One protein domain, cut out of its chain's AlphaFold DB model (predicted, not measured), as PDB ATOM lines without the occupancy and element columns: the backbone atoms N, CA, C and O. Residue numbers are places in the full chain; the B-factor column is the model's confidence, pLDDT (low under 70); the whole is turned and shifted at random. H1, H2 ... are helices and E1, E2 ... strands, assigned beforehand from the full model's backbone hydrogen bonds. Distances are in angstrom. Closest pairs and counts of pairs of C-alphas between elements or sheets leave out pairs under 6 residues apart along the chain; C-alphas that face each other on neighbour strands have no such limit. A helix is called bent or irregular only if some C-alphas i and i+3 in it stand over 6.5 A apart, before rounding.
ATOM      1  N   ARG A  57      94.152  77.823  48.961       90.94
ATOM      2  CA  ARG A  57      93.491  76.750  48.219       90.94
ATOM      3  C   ARG A  57      92.515  76.073  49.165       90.94
ATOM      4  O   ARG A  57      92.903  75.175  49.913       90.94
ATOM      5  N   ILE A  58      91.282  76.561  49.158       90.81
ATOM      6  CA  ILE A  58      90.275  76.216  50.159       90.81
ATOM      7  C   ILE A  58      89.378  75.122  49.606       90.81
ATOM      8  O   ILE A  58      88.793  75.313  48.546       90.81
ATOM      9  N   SER A  59      89.236  74.008  50.319       92.19
ATOM     10  CA  SER A  59      88.220  73.001  50.012       92.19
ATOM     11  C   SER A  59      87.076  73.064  51.023       92.19
ATOM     12  O   SER A  59      87.269  72.688  52.182       92.19
ATOM     13  N   PRO A  60      85.894  73.572  50.624       93.06
ATOM     14  CA  PRO A  60      84.673  73.475  51.414       93.06
ATOM     15  C   PRO A  60      84.096  72.067  51.284       93.06
ATOM     16  O   PRO A  60      83.702  71.678  50.188       93.06
ATOM     17  N   VAL A  61      84.014  71.325  52.383       89.25
ATOM     18  CA  VAL A  61      83.595  69.918  52.403       89.25
ATOM     19  C   VAL A  61      82.333  69.756  53.222       89.25
ATOM     20  O   VAL A  61      82.265  70.227  54.354       89.25
ATOM     21  N   GLY A  62      81.319  69.090  52.688       88.44
ATOM     22  CA  GLY A  62      80.099  68.879  53.449       88.44
ATOM     23  C   GLY A  62      78.945  68.344  52.636       88.44
ATOM     24  O   GLY A  62      79.135  67.626  51.660       88.44
ATOM     25  N   ALA A  63      77.736  68.713  53.054       85.88
ATOM     26  CA  ALA A  63      76.505  68.369  52.354       85.88
ATOM     27  C   ALA A  63      75.780  69.617  51.820       85.88
ATOM     28  O   ALA A  63      76.410  70.535  51.294       85.88
ATOM     29  N   SER A  64      74.453  69.672  51.955       86.12
ATOM     30  CA  SER A  64      73.602  70.736  51.408       86.12
ATOM     31  C   SER A  64      73.954  72.142  51.891       86.12
ATOM     32  O   SER A  64      73.881  73.075  51.098       86.12
ATOM     33  N   ILE A  65      74.391  72.307  53.144       83.00
ATOM     34  CA  ILE A  65      74.799  73.615  53.692       83.00
ATOM     35  C   ILE A  65      76.039  74.160  52.968       83.00
ATOM     36  O   ILE A  65      76.121  75.351  52.674       83.00
ATOM     37  N   VAL A  66      77.002  73.285  52.662       86.12
ATOM     38  CA  VAL A  66      78.193  73.650  51.883       86.12
ATOM     39  C   VAL A  66      77.821  73.868  50.424       86.12
ATOM     40  O   VAL A  66      78.264  74.845  49.826       86.12
ATOM     41  N   ASN A  67      76.986  72.993  49.865       90.38
ATOM     42  CA  ASN A  67      76.552  73.077  48.477       90.38
ATOM     43  C   ASN A  67      75.791  74.377  48.178       90.38
ATOM     44  O   ASN A  67      76.052  74.991  47.153       90.38
ATOM     45  N   GLY A  68      74.883  74.789  49.068       83.75
ATOM     46  CA  GLY A  68      73.947  75.902  48.882       83.75
ATOM     47  C   GLY A  68      72.576  75.482  48.331       83.75
ATOM     48  O   GLY A  68      71.578  76.132  48.643       83.75
ATOM     49  N   GLY A  69      72.499  74.351  47.620       74.81
ATOM     50  CA  GLY A  69      71.333  73.897  46.845       74.81
ATOM     51  C   GLY A  69      70.045  73.534  47.593       74.81
ATOM     52  O   GLY A  69      69.174  72.899  47.010       74.81
ATOM     53  N   SER A  70      69.904  73.842  48.885       63.16
ATOM     54  CA  SER A  70      68.682  73.515  49.650       63.16
ATOM     55  C   SER A  70      68.039  74.703  50.360       63.16
ATOM     56  O   SER A  70      66.877  74.609  50.744       63.16
ATOM     57  N   THR A  71      68.763  75.806  50.558       62.38
ATOM     58  CA  THR A  71      68.277  76.940  51.365       62.38
ATOM     59  C   THR A  71      68.746  78.305  50.874       62.38
ATOM     60  O   THR A  71      68.148  79.307  51.261       62.38
ATOM     61  N   SER A  72      69.784  78.385  50.036       68.12
ATOM     62  CA  SER A  72      70.239  79.664  49.487       68.12
ATOM     63  C   SER A  72      69.624  79.910  48.116       68.12
ATOM     64  O   SER A  72      69.631  79.022  47.274       68.12
ATOM     65  N   SER A  73      69.143  81.125  47.865       74.75
ATOM     66  CA  SER A  73      68.586  81.517  46.561       74.75
ATOM     67  C   SER A  73      69.628  81.590  45.441       74.75
ATOM     68  O   SER A  73      69.274  81.760  44.280       74.75
ATOM     69  N   ASP A  74      70.911  81.550  45.791       79.19
ATOM     70  CA  ASP A  74      72.041  81.734  44.886       79.19
ATOM     71  C   ASP A  74      72.959  80.505  44.805       79.19
ATOM     72  O   ASP A  74      74.019  80.593  44.178       79.19
ATOM     73  N   ASP A  75      72.564  79.403  45.455       84.19
ATOM     74  CA  ASP A  75      73.299  78.144  45.617       84.19
ATOM     75  C   ASP A  75      74.767  78.312  46.042       84.19
ATOM     76  O   ASP A  75      75.613  77.467  45.752       84.19
ATOM     77  N   ASN A  76      75.102  79.406  46.732       80.94
ATOM     78  CA  ASN A  76      76.469  79.667  47.177       80.94
ATOM     79  C   ASN A  76      76.739  79.134  48.593       80.94
ATOM     80  O   ASN A  76      77.899  78.913  48.957       80.94
ATOM     81  N   GLY A  77      75.698  78.955  49.412       77.12
ATOM     82  CA  GLY A  77      75.858  78.693  50.845       77.12
ATOM     83  C   GLY A  77      76.736  79.758  51.527       77.12
ATOM     84  O   GLY A  77      76.794  80.913  51.101       77.12
ATOM     85  N   PHE A  78      77.493  79.382  52.563       83.19
ATOM     86  CA  PHE A  78      78.421  80.316  53.226       83.19
ATOM     87  C   PHE A  78      79.671  80.649  52.386       83.19
ATOM     88  O   PHE A  78      80.417  81.573  52.721       83.19
ATOM     89  N   ARG A  79      79.933  79.896  51.305       91.38
ATOM     90  CA  ARG A  79      81.205  79.937  50.559       91.38
ATOM     91  C   ARG A  79      81.473  81.307  49.951       91.38
ATOM     92  O   ARG A  79      82.612  81.771  49.988       91.38
ATOM     93  N   LYS A  80      80.435  81.973  49.434       86.00
ATOM     94  CA  LYS A  80      80.570  83.318  48.865       86.00
ATOM     95  C   LYS A  80      81.002  84.327  49.922       86.00
ATOM     96  O   LYS A  80      81.986  85.026  49.707       86.00
ATOM     97  N   TYR A  81      80.311  84.365  51.062       84.25
ATOM     98  CA  TYR A  81      80.647  85.282  52.149       84.25
ATOM     99  C   TYR A  81      82.072  85.047  52.662       84.25
ATOM    100  O   TYR A  81      82.866  85.984  52.710       84.25
ATOM    101  N   LEU A  82      82.429  83.791  52.948       84.69
ATOM    102  CA  LEU A  82      83.784  83.412  53.356       84.69
ATOM    103  C   LEU A  82      84.837  83.905  52.356       84.69
ATOM    104  O   LEU A  82      85.819  84.545  52.733       84.69
ATOM    105  N   ARG A  83      84.639  83.604  51.069       87.81
ATOM    106  CA  ARG A  83      85.583  83.994  50.027       87.81
ATOM    107  C   ARG A  83      85.703  85.510  49.935       87.81
ATOM    108  O   ARG A  83      86.818  86.010  49.838       87.81
ATOM    109  N   ASP A  84      84.591  86.235  49.965       83.56
ATOM    110  CA  ASP A  84      84.588  87.694  49.873       83.56
ATOM    111  C   ASP A  84      85.341  88.327  51.053       83.56
ATOM    112  O   ASP A  84      86.165  89.209  50.825       83.56
ATOM    113  N   GLN A  85      85.167  87.815  52.279       81.94
ATOM    114  CA  GLN A  85      85.911  88.277  53.460       81.94
ATOM    115  C   GLN A  85      87.417  88.013  53.347       81.94
ATOM    116  O   GLN A  85      88.227  88.905  53.596       81.94
ATOM    117  N   LEU A  86      87.823  86.821  52.903       82.94
ATOM    118  CA  LEU A  86      89.242  86.502  52.717       82.94
ATOM    119  C   LEU A  86      89.885  87.347  51.610       82.94
ATOM    120  O   LEU A  86      91.020  87.805  51.748       82.94
ATOM    121  N   ARG A  87      89.149  87.593  50.519       84.56
ATOM    122  CA  ARG A  87      89.582  88.485  49.435       84.56
ATOM    123  C   ARG A  87      89.666  89.936  49.908       84.56
ATOM    124  O   ARG A  87      90.634  90.606  49.558       84.56
ATOM    125  N   TYR A  88      88.701  90.399  50.703       79.00
ATOM    126  CA  TYR A  88      88.702  91.727  51.322       79.00
ATOM    127  C   TYR A  88      89.902  91.907  52.258       79.00
ATOM    128  O   TYR A  88      90.603  92.909  52.176       79.00
ATOM    129  N   ALA A  89      90.232  90.876  53.041       77.62
ATOM    130  CA  ALA A  89      91.441  90.814  53.858       77.62
ATOM    131  C   ALA A  89      92.742  90.696  53.034       77.62
ATOM    132  O   ALA A  89      93.812  90.520  53.609       77.62
ATOM    133  N   GLY A  90      92.682  90.758  51.701       79.56
ATOM    134  CA  GLY A  90      93.827  90.795  50.793       79.56
ATOM    135  C   GLY A  90      94.361  89.432  50.352       79.56
ATOM    136  O   GLY A  90      95.323  89.384  49.588       79.56
ATOM    137  N   TRP A  91      93.773  88.311  50.786       84.56
ATOM    138  CA  TRP A  91      94.276  86.994  50.394       84.56
ATOM    139  C   TRP A  91      93.969  86.677  48.924       84.56
ATOM    140  O   TRP A  91      92.844  86.871  48.450       84.56
ATOM    141  N   PRO A  92      94.924  86.123  48.162       86.00
ATOM    142  CA  PRO A  92      94.602  85.335  46.981       86.00
ATOM    143  C   PRO A  92      93.872  84.054  47.396       86.00
ATOM    144  O   PRO A  92      94.392  83.276  48.188       86.00
ATOM    145  N   VAL A  93      92.654  83.848  46.888       91.06
ATOM    146  CA  VAL A  93      91.802  82.696  47.233       91.06
ATOM    147  C   VAL A  93      91.436  81.943  45.964       91.06
ATOM    148  O   VAL A  93      91.047  82.568  44.975       91.06
ATOM    149  N   ASN A  94      91.563  80.623  46.027       95.12
ATOM    150  CA  ASN A  94      91.142  79.668  45.015       95.12
ATOM    151  C   ASN A  94      90.365  78.535  45.698       95.12
ATOM    152  O   ASN A  94      90.966  77.718  46.401       95.12
ATOM    153  N   MET A  95      89.057  78.475  45.495       95.75
ATOM    154  CA  MET A  95      88.233  77.372  45.981       95.75
ATOM    155  C   MET A  95      88.550  76.112  45.163       95.75
ATOM    156  O   MET A  95      88.926  76.184  43.993       95.75
ATOM    157  N   VAL A  96      88.498  74.940  45.791       95.75
ATOM    158  CA  VAL A  96      88.768  73.658  45.131       95.75
ATOM    159  C   VAL A  96      87.773  72.596  45.571       95.75
ATOM    160  O   VAL A  96      87.401  72.506  46.743       95.75
ATOM    161  N   GLY A  97      87.388  71.750  44.626       95.25
ATOM    162  CA  GLY A  97      86.457  70.660  44.850       95.25
ATOM    163  C   GLY A  97      86.069  69.981  43.543       95.25
ATOM    164  O   GLY A  97      86.504  70.387  42.464       95.25
ATOM    165  N   SER A  98      85.292  68.912  43.650       95.38
ATOM    166  CA  SER A  98      84.749  68.159  42.523       95.38
ATOM    167  C   SER A  98      83.465  68.769  41.958       95.38
ATOM    168  O   SER A  98      83.156  68.560  40.785       95.38
ATOM    169  N   LEU A  99      82.740  69.546  42.766       95.25
ATOM    170  CA  LEU A  99      81.468  70.161  42.411       95.25
ATOM    171  C   LEU A  99      81.634  71.647  42.115       95.25
ATOM    172  O   LEU A  99      82.457  72.329  42.719       95.25
ATOM    173  N   LYS A 100      80.779  72.166  41.232       95.44
ATOM    174  CA  LYS A 100      80.615  73.600  40.971       95.44
ATOM    175  C   LYS A 100      79.151  73.969  41.149       95.44
ATOM    176  O   LYS A 100      78.318  73.552  40.347       95.44
ATOM    177  N   THR A 101      78.837  74.739  42.186       93.94
ATOM    178  CA  THR A 101      77.460  75.171  42.485       93.94
ATOM    179  C   THR A 101      77.414  76.617  42.952       93.94
ATOM    180  O   THR A 101      78.293  77.063  43.695       93.94
ATOM    181  N   GLY A 102      76.375  77.334  42.529       91.56
ATOM    182  CA  GLY A 102      76.152  78.733  42.869       91.56
ATOM    183  C   GLY A 102      76.712  79.734  41.868       91.56
ATOM    184  O   GLY A 102      77.435  79.396  40.929       91.56
ATOM    185  N   THR A 103      76.338  80.993  42.073       91.31
ATOM    186  CA  THR A 103      76.614  82.122  41.168       91.31
ATOM    187  C   THR A 103      77.957  82.820  41.414       91.31
ATOM    188  O   THR A 103      78.346  83.703  40.648       91.31
ATOM    189  N   MET A 104      78.683  82.466  42.480       91.44
ATOM    190  CA  MET A 104      79.981  83.072  42.782       91.44
ATOM    191  C   MET A 104      81.048  82.730  41.726       91.44
ATOM    192  O   MET A 104      81.033  81.668  41.116       91.44
ATOM    193  N   LYS A 105      82.030  83.623  41.536       88.25
ATOM    194  CA  LYS A 105      83.072  83.491  40.493       88.25
ATOM    195  C   LYS A 105      83.907  82.203  40.580       88.25
ATOM    196  O   LYS A 105      84.403  81.726  39.567       88.25
ATOM    197  N   ASP A 106      84.128  81.710  41.788       94.75
ATOM    198  CA  ASP A 106      85.011  80.587  42.100       94.75
ATOM    199  C   ASP A 106      84.229  79.637  43.004       94.75
ATOM    200  O   ASP A 106      84.277  79.722  44.229       94.75
ATOM    201  N   ASN A 107      83.352  78.872  42.361       96.31
ATOM    202  CA  ASN A 107      82.255  78.150  42.991       96.31
ATOM    203  C   ASN A 107      82.551  76.659  43.222       96.31
ATOM    204  O   ASN A 107      81.631  75.878  43.482       96.31
ATOM    205  N   ASP A 108      83.829  76.284  43.156       97.69
ATOM    206  CA  ASP A 108      84.305  74.932  43.425       97.69
ATOM    207  C   ASP A 108      84.067  74.530  44.892       97.69
ATOM    208  O   ASP A 108      84.302  75.315  45.817       97.69
ATOM    209  N   ASN A 109      83.554  73.316  45.117       95.38
ATOM    210  CA  ASN A 109      83.260  72.775  46.444       95.38
ATOM    211  C   ASN A 109      83.124  71.239  46.468       95.38
ATOM    212  O   ASN A 109      83.113  70.579  45.434       95.38
ATOM    213  N   GLU A 110      83.019  70.680  47.672       94.12
ATOM    214  CA  GLU A 110      82.759  69.264  47.973       94.12
ATOM    215  C   GLU A 110      81.488  69.129  48.835       94.12
ATOM    216  O   GLU A 110      81.456  68.408  49.831       94.12
ATOM    217  N   GLY A 111      80.451  69.911  48.510       92.19
ATOM    218  CA  GLY A 111      79.146  69.876  49.165       92.19
ATOM    219  C   GLY A 111      78.211  68.858  48.515       92.19
ATOM    220  O   GLY A 111      77.477  69.199  47.591       92.19
ATOM    221  N   HIS A 112      78.190  67.619  48.996       92.12
ATOM    222  CA  HIS A 112      77.380  66.538  48.423       92.12
ATOM    223  C   HIS A 112      76.006  66.460  49.103       92.12
ATOM    224  O   HIS A 112      75.870  65.999  50.239       92.12
ATOM    225  N   ILE A 113      74.962  66.975  48.445       88.81
ATOM    226  CA  ILE A 113      73.606  67.064  49.022       88.81
ATOM    227  C   ILE A 113      73.126  65.682  49.493       88.81
ATOM    228  O   ILE A 113      73.179  64.702  48.757       88.81
ATOM    229  N   GLY A 114      72.630  65.612  50.732       84.81
ATOM    230  CA  GLY A 114      72.085  64.386  51.326       84.81
ATOM    231  C   GLY A 114      73.123  63.382  51.839       84.81
ATOM    232  O   GLY A 114      72.732  62.408  52.483       84.81
ATOM    233  N   TYR A 115      74.422  63.619  51.618       85.50
ATOM    234  CA  TYR A 115      75.467  62.689  52.034       85.50
ATOM    235  C   TYR A 115      75.679  62.712  53.548       85.50
ATOM    236  O   TYR A 115      75.651  63.762  54.198       85.50
ATOM    237  N   ARG A 116      75.923  61.528  54.102       79.06
ATOM    238  CA  ARG A 116      76.349  61.307  55.488       79.06
ATOM    239  C   ARG A 116      77.868  61.374  55.604       79.06
ATOM    240  O   ARG A 116      78.571  61.264  54.605       79.06
ATOM    241  N   ILE A 117      78.369  61.471  56.835       74.81
ATOM    242  CA  ILE A 117      79.800  61.565  57.167       74.81
ATOM    243  C   ILE A 117      80.637  60.555  56.374       74.81
ATOM    244  O   ILE A 117      81.545  60.972  55.665       74.81
ATOM    245  N   GLN A 118      80.309  59.257  56.432       73.56
ATOM    246  CA  GLN A 118      81.111  58.233  55.750       73.56
ATOM    247  C   GLN A 118      81.150  58.441  54.231       73.56
ATOM    248  O   GLN A 118      82.214  58.383  53.634       73.56
ATOM    249  N   GLN A 119      80.012  58.780  53.622       80.88
ATOM    250  CA  GLN A 119      79.931  59.032  52.180       80.88
ATOM    251  C   GLN A 119      80.764  60.257  51.779       80.88
ATOM    252  O   GLN A 119      81.420  60.248  50.746       80.88
ATOM    253  N   ILE A 120      80.762  61.306  52.609       79.44
ATOM    254  CA  ILE A 120      81.588  62.500  52.387       79.44
ATOM    255  C   ILE A 120      83.074  62.148  52.490       79.44
ATOM    256  O   ILE A 120      83.860  62.613  51.670       79.44
ATOM    257  N   VAL A 121      83.466  61.331  53.473       75.62
ATOM    258  CA  VAL A 121      84.855  60.871  53.627       75.62
ATOM    259  C   VAL A 121      85.297  60.068  52.406       75.62
ATOM    260  O   VAL A 121      86.356  60.361  51.855       75.62
ATOM    261  N   ASP A 122      84.481  59.114  51.957       76.25
ATOM    262  CA  ASP A 122      84.807  58.245  50.823       76.25
ATOM    263  C   ASP A 122      85.014  59.055  49.532       76.25
ATOM    264  O   ASP A 122      86.032  58.885  48.858       76.25
ATOM    265  N   GLU A 123      84.117  60.000  49.224       82.38
ATOM    266  CA  GLU A 123      84.288  60.902  48.076       82.38
ATOM    267  C   GLU A 123      85.513  61.806  48.233       82.38
ATOM    268  O   GLU A 123      86.327  61.963  47.318       82.38
ATOM    269  N   TYR A 124      85.676  62.409  49.410       83.12
ATOM    270  CA  TYR A 124      86.703  63.420  49.607       83.12
ATOM    271  C   TYR A 124      88.120  62.836  49.587       83.12
ATOM    272  O   TYR A 124      89.049  63.496  49.121       83.12
ATOM    273  N   LEU A 125      88.309  61.584  50.019       72.38
ATOM    274  CA  LEU A 125      89.596  60.891  49.907       72.38
ATOM    275  C   LEU A 125      90.056  60.744  48.449       72.38
ATOM    276  O   LEU A 125      91.255  60.830  48.171       72.38
ATOM    277  N   VAL A 126      89.122  60.587  47.510       79.69
ATOM    278  CA  VAL A 126      89.432  60.529  46.075       79.69
ATOM    279  C   VAL A 126      89.844  61.909  45.558       79.69
ATOM    280  O   VAL A 126      90.788  62.040  44.771       79.69
ATOM    281  N   THR A 127      89.161  62.965  45.999       79.50
ATOM    282  CA  THR A 127      89.331  64.299  45.416       79.50
ATOM    283  C   THR A 127      90.451  65.111  46.065       79.50
ATOM    284  O   THR A 127      91.104  65.896  45.373       79.50
ATOM    285  N   ILE A 128      90.760  64.897  47.349       78.12
ATOM    286  CA  ILE A 128      91.761  65.673  48.101       78.12
ATOM    287  C   ILE A 128      93.161  65.585  47.478       78.12
ATOM    288  O   ILE A 128      93.858  66.598  47.370       78.12
ATOM    289  N   VAL A 129      93.560  64.405  46.989       75.31
ATOM    290  CA  VAL A 129      94.872  64.183  46.354       75.31
ATOM    291  C   VAL A 129      94.983  64.941  45.029       75.31
ATOM    292  O   VAL A 129      96.031  65.508  44.711       75.31
ATOM    293  N   LYS A 130      93.888  64.983  44.264       80.50
ATOM    294  CA  LYS A 130      93.806  65.699  42.986       80.50
ATOM    295  C   LYS A 130      93.774  67.212  43.200       80.50
ATOM    296  O   LYS A 130      94.496  67.949  42.528       80.50
ATOM    297  N   ASN A 131      92.961  67.664  44.147       80.62
ATOM    298  CA  ASN A 131      92.651  69.075  44.354       80.62
ATOM    299  C   ASN A 131      93.703  69.803  45.203       80.62
ATOM    300  O   ASN A 131      93.838  71.023  45.076       80.62
ATOM    301  N   LYS A 132      94.493  69.077  46.009       82.62
ATOM    302  CA  LYS A 132      95.621  69.595  46.809       82.62
ATOM    303  C   LYS A 132      95.276  70.900  47.550       82.62
ATOM    304  O   LYS A 132      95.898  71.938  47.278       82.62
ATOM    305  N   PRO A 133      94.247  70.901  48.416       85.12
ATOM    306  CA  PRO A 133      93.944  72.065  49.238       85.12
ATOM    307  C   PRO A 133      95.042  72.307  50.278       85.12
ATOM    308  O   PRO A 133      95.731  71.379  50.699       85.12
ATOM    309  N   ASN A 134      95.185  73.557  50.718       78.94
ATOM    310  CA  ASN A 134      96.004  73.926  51.880       78.94
ATOM    311  C   ASN A 134      95.159  74.425  53.065       78.94
ATOM    312  O   ASN A 134      95.698  74.615  54.154       78.94
ATOM    313  N   LEU A 135      93.847  74.566  52.860       81.44
ATOM    314  CA  LEU A 135      92.849  74.856  53.876       81.44
ATOM    315  C   LEU A 135      91.594  74.029  53.576       81.44
ATOM    316  O   LEU A 135      91.064  74.081  52.471       81.44
ATOM    317  N   ILE A 136      91.123  73.255  54.544       81.75
ATOM    318  CA  ILE A 136      89.895  72.464  54.442       81.75
ATOM    319  C   ILE A 136      88.923  73.021  55.470       81.75
ATOM    320  O   ILE A 136      89.294  73.180  56.631       81.75
ATOM    321  N   ILE A 137      87.703  73.327  55.037       82.56
ATOM    322  CA  ILE A 137      86.623  73.800  55.903       82.56
ATOM    323  C   ILE A 137      85.481  72.818  55.749       82.56
ATOM    324  O   ILE A 137      84.922  72.693  54.662       82.56
ATOM    325  N   MET A 138      85.150  72.114  56.820       80.88
ATOM    326  CA  MET A 138      84.238  70.981  56.753       80.88
ATOM    327  C   MET A 138      82.974  71.235  57.566       80.88
ATOM    328  O   MET A 138      83.100  71.570  58.729       80.88
ATOM    329  N   ASN A 139      81.783  71.046  56.994       80.94
ATOM    330  CA  ASN A 139      80.500  71.030  57.704       80.94
ATOM    331  C   ASN A 139      79.735  69.750  57.327       80.94
ATOM    332  O   ASN A 139      79.206  69.627  56.218       80.94
ATOM    333  N   ILE A 140      79.724  68.784  58.244       75.19
ATOM    334  CA  ILE A 140      79.178  67.435  58.051       75.19
ATOM    335  C   ILE A 140      78.187  67.085  59.169       75.19
ATOM    336  O   ILE A 140      77.955  67.879  60.072       75.19
ATOM    337  N   GLY A 141      77.562  65.909  59.080       68.38
ATOM    338  CA  GLY A 141      76.796  65.316  60.183       68.38
ATOM    339  C   GLY A 141      75.324  65.717  60.302       68.38
ATOM    340  O   GLY A 141      74.548  64.952  60.870       68.38
ATOM    341  N   THR A 142      74.874  66.810  59.671       67.06
ATOM    342  CA  THR A 142      73.438  67.176  59.648       67.06
ATOM    343  C   THR A 142      72.555  66.041  59.113       67.06
ATOM    344  O   THR A 142      71.498  65.757  59.670       67.06
ATOM    345  N   ASN A 143      73.011  65.339  58.069       72.69
ATOM    346  CA  ASN A 143      72.280  64.204  57.498       72.69
ATOM    347  C   ASN A 143      72.354  62.947  58.373       72.69
ATOM    348  O   ASN A 143      71.399  62.180  58.391       72.69
ATOM    349  N   ASN A 144      73.436  62.729  59.124       69.88
ATOM    350  CA  ASN A 144      73.520  61.613  60.073       69.88
ATOM    351  C   ASN A 144      72.482  61.767  61.184       69.88
ATOM    352  O   ASN A 144      71.708  60.839  61.428       69.88
ATOM    353  N   ALA A 145      72.417  62.967  61.769       63.53
ATOM    354  CA  ALA A 145      71.439  63.316  62.789       63.53
ATOM    355  C   ALA A 145      70.001  63.267  62.242       63.53
ATOM    356  O   ALA A 145      69.149  62.582  62.799       63.53
ATOM    357  N   GLY A 146      69.734  63.934  61.113       62.34
ATOM    358  CA  GLY A 146      68.387  64.024  60.540       62.34
ATOM    359  C   GLY A 146      67.838  62.704  59.986       62.34
ATOM    360  O   GLY A 146      66.627  62.524  59.910       62.34
ATOM    361  N   GLN A 147      68.709  61.766  59.612       67.94
ATOM    362  CA  GLN A 147      68.323  60.468  59.049       67.94
ATOM    363  C   GLN A 147      68.508  59.315  60.053       67.94
ATOM    364  O   GLN A 147      68.527  58.152  59.644       67.94
ATOM    365  N   ASN A 148      68.654  59.644  61.343       62.50
ATOM    366  CA  ASN A 148      68.659  58.727  62.484       62.50
ATOM    367  C   ASN A 148      69.662  57.558  62.369       62.50
ATOM    368  O   ASN A 148      69.366  56.423  62.739       62.50
ATOM    369  N   ASN A 149      70.852  57.822  61.821       52.28
ATOM    370  CA  ASN A 149      71.854  56.797  61.529       52.28
ATOM    371  C   ASN A 149      73.203  57.166  62.162       52.28
ATOM    372  O   ASN A 149      73.914  58.037  61.654       52.28
ATOM    373  N   GLY A 150      73.532  56.505  63.276       51.38
ATOM    374  CA  GLY A 150      74.760  56.750  64.043       51.38
ATOM    375  C   GLY A 150      74.664  57.867  65.087       51.38
ATOM    376  O   GLY A 150      75.692  58.281  65.606       51.38
ATOM    377  N   VAL A 151      73.455  58.331  65.427       47.19
ATOM    378  CA  VAL A 151      73.221  59.398  66.420       47.19
ATOM    379  C   VAL A 151      73.394  58.856  67.849       47.19
ATOM    380  O   VAL A 151      72.440  58.731  68.608       47.19
ATOM    381  N   SER A 152      74.612  58.458  68.220       44.34
ATOM    382  CA  SER A 152      74.946  58.132  69.614       44.34
ATOM    383  C   SER A 152      75.485  59.335  70.387       44.34
ATOM    384  O   SER A 152      75.541  59.271  71.608       44.34
ATOM    385  N   ASN A 153      75.817  60.444  69.714       39.47
ATOM    386  CA  ASN A 153      76.141  61.719  70.346       39.47
ATOM    387  C   ASN A 153      75.839  62.900  69.414       39.47
ATOM    388  O   ASN A 153      76.002  62.840  68.203       39.47
ATOM    389  N   TRP A 154      75.461  64.017  70.021       34.84
ATOM    390  CA  TRP A 154      75.215  65.346  69.446       34.84
ATOM    391  C   TRP A 154      76.481  66.029  68.869       34.84
ATOM    392  O   TRP A 154      76.450  67.208  68.531       34.84
ATOM    393  N   ALA A 155      77.593  65.297  68.740       40.16
ATOM    394  CA  ALA A 155      78.917  65.793  68.354       40.16
ATOM    395  C   ALA A 155      79.167  65.842  66.829       40.16
ATOM    396  O   ALA A 155      80.280  66.138  66.394       40.16
ATOM    397  N   ASP A 156      78.154  65.575  66.006       43.62
ATOM    398  CA  ASP A 156      78.335  65.423  64.558       43.62
ATOM    399  C   ASP A 156      78.281  66.746  63.773       43.62
ATOM    400  O   ASP A 156      78.639  66.765  62.600       43.62
ATOM    401  N   LEU A 157      77.892  67.865  64.396       44.56
ATOM    402  CA  LEU A 157      77.879  69.199  63.780       44.56
ATOM    403  C   LEU A 157      79.125  69.982  64.190       44.56
ATOM    404  O   LEU A 157      79.107  70.683  65.194       44.56
ATOM    405  N   ASN A 158      80.209  69.888  63.423       49.53
ATOM    406  CA  ASN A 158      81.404  70.682  63.699       49.53
ATOM    407  C   ASN A 158      81.970  71.284  62.417       49.53
ATOM    408  O   ASN A 158      82.315  70.554  61.487       49.53
ATOM    409  N   ILE A 159      82.092  72.618  62.396       46.75
ATOM    410  CA  ILE A 159      82.912  73.310  61.405       46.75
ATOM    411  C   ILE A 159      84.369  73.107  61.798       46.75
ATOM    412  O   ILE A 159      84.849  73.718  62.747       46.75
ATOM    413  N   GLN A 160      85.066  72.218  61.094       51.31
ATOM    414  CA  GLN A 160      86.478  71.947  61.361       51.31
ATOM    415  C   GLN A 160      87.356  72.604  60.304       51.31
ATOM    416  O   GLN A 160      87.117  72.468  59.102       51.31
ATOM    417  N   VAL A 161      88.387  73.308  60.776       49.41
ATOM    418  CA  VAL A 161      89.423  73.910  59.942       49.41
ATOM    419  C   VAL A 161      90.660  73.020  59.992       49.41
ATOM    420  O   VAL A 161      91.287  72.883  61.040       49.41
ATOM    421  N   PHE A 162      91.023  72.415  58.863       49.72
ATOM    422  CA  PHE A 162      92.217  71.574  58.756       49.72
ATOM    423  C   PHE A 162      93.216  72.155  57.755       49.72
ATOM    424  O   PHE A 162      92.872  72.469  56.615       49.72
ATOM    425  N   THR A 163      94.479  72.261  58.169       48.03
ATOM    426  CA  THR A 163      95.590  72.720  57.327       48.03
ATOM    427  C   THR A 163      96.592  71.574  57.143       48.03
ATOM    428  O   THR A 163      97.317  71.252  58.085       48.03
ATOM    429  N   PRO A 164      96.688  70.947  55.955       38.94
ATOM    430  CA  PRO A 164      97.586  69.808  55.714       38.94
ATOM    431  C   PRO A 164      99.092  70.155  55.679       38.94
ATOM    432  O   PRO A 164      99.903  69.296  55.347       38.94
ATOM    433  N   THR A 165      99.496  71.397  55.976       41.22
ATOM    434  CA  THR A 165     100.893  71.864  55.862       41.22
ATOM    435  C   THR A 165     101.594  71.968  57.230       41.22
ATOM    436  O   THR A 165     100.928  72.229  58.233       41.22
ATOM    437  N   PRO A 166     102.931  71.761  57.309       34.84
ATOM    438  CA  PRO A 166     103.701  71.945  58.550       34.84
ATOM    439  C   PRO A 166     103.579  73.397  59.066       34.84
ATOM    440  O   PRO A 166     103.204  74.268  58.279       34.84
ATOM    441  N   PRO A 167     103.888  73.686  60.354       42.16
ATOM    442  CA  PRO A 167     103.299  74.759  61.191       42.16
ATOM    443  C   PRO A 167     103.641  76.214  60.805       42.16
ATOM    444  O   PRO A 167     103.546  77.140  61.607       42.16
ATOM    445  N   LEU A 168     104.015  76.465  59.556       37.00
ATOM    446  CA  LEU A 168     104.282  77.792  59.025       37.00
ATOM    447  C   LEU A 168     103.013  78.619  58.801       37.00
ATOM    448  O   LEU A 168     103.133  79.809  58.519       37.00
TER     449      LEU A 168
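AT A GLANCE: This is residues 57 to 168 of the 247 residues of an uncharacterized protein of Deltaproteobacteria bacterium (UniProt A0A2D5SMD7). A small five-stranded sheet makes the core, with the long helix H3 covering one face and H1 and H2 on the opposite face. E1 runs through the middle of the sheet, with E2 and E3 beside its two halves on one side and E4, then E5, on the other; H4 is off the sheet, and residues 85 to 90 stick out. The printed part has 112 residues with four named helices and five named strands, in the order E1 H1 H2 E2 E3 H3 E4 H4 E5. The class is mixed, helices and strands, and the sheet is branched, E1 being parallel to E2, E3 and E4, and E4 antiparallel to E5. The whole is compact, with a radius of gyration of the C-alphas of 13.9 A and spans of 42 by 37 by 23 A.

HOW THE PARTS SIT: E1, residues 57 to 62, leads by a tight link to H1, residues 64 to 67, which is on the sheet at a height of 5.4 A. H2, residues 79 to 88, is on the same face at a height of 9.3 A and runs along the strands, at 18 degrees to E1 on the local plane. E2, residues 93 to 95, is parallel to E1, with N 58 and O 94 3.0 A apart; E1, H1, H2 and E2 form a strand-helix-strand unit, two parallel neighbour strands with helices between, with a right-handed crossover. E3, residues 108 to 111, is parallel to E1, with N 110 and O 60 2.8 A apart. H3, residues 117 to 131, is on the opposite face from H1 and H2 at a height of 9.7 A; the closest C-alphas of H3 and E1 are those of Ile 120 and Gly 62, 6.6 A. H3 is irregular, but only just: C-alphas 126 and 129 are 6.6 A apart. E4, residues 135 to 139, is parallel to E1, with N 61 and O 137 2.8 A apart. H4, residues 142 to 146, is not on the sheet; it is close to H3 but not clearly touching, with the closest C-alphas, those of Asn 144 and Ile 117, 6.9 A apart. E5, residues 159 to 162, is antiparallel to E4, with N 136 and O 162 2.8 A apart. Each O i to N i+4 pair is within hydrogen-bond range in H2 and H4, 8 of 11 are in H3, and H1 is too short for such a pair.

IN THESE COORDINATES: E1 begins at C-alpha 57 (93.491, 76.750, 48.219) and measures 16.4 A from first to last C-alpha. H2 measures 14.0 A and E4 13.5 A. H3, at 19.6 A, begins at C-alpha 117 (79.800, 61.565, 57.167). E5 ends at C-alpha 162 (92.217, 71.574, 58.756).

THE WHOLE: The two C-alphas farthest apart are those of Gly 90 and Asn 148, 42.4 A. The printed part has no cut. The links H1 to H2, E2 to E3 and H4 to E5 are long. The mean pLDDT of the printed part is 76.1, and residues 70 to 72, 141 to 142 and 144 to 168 are under 70.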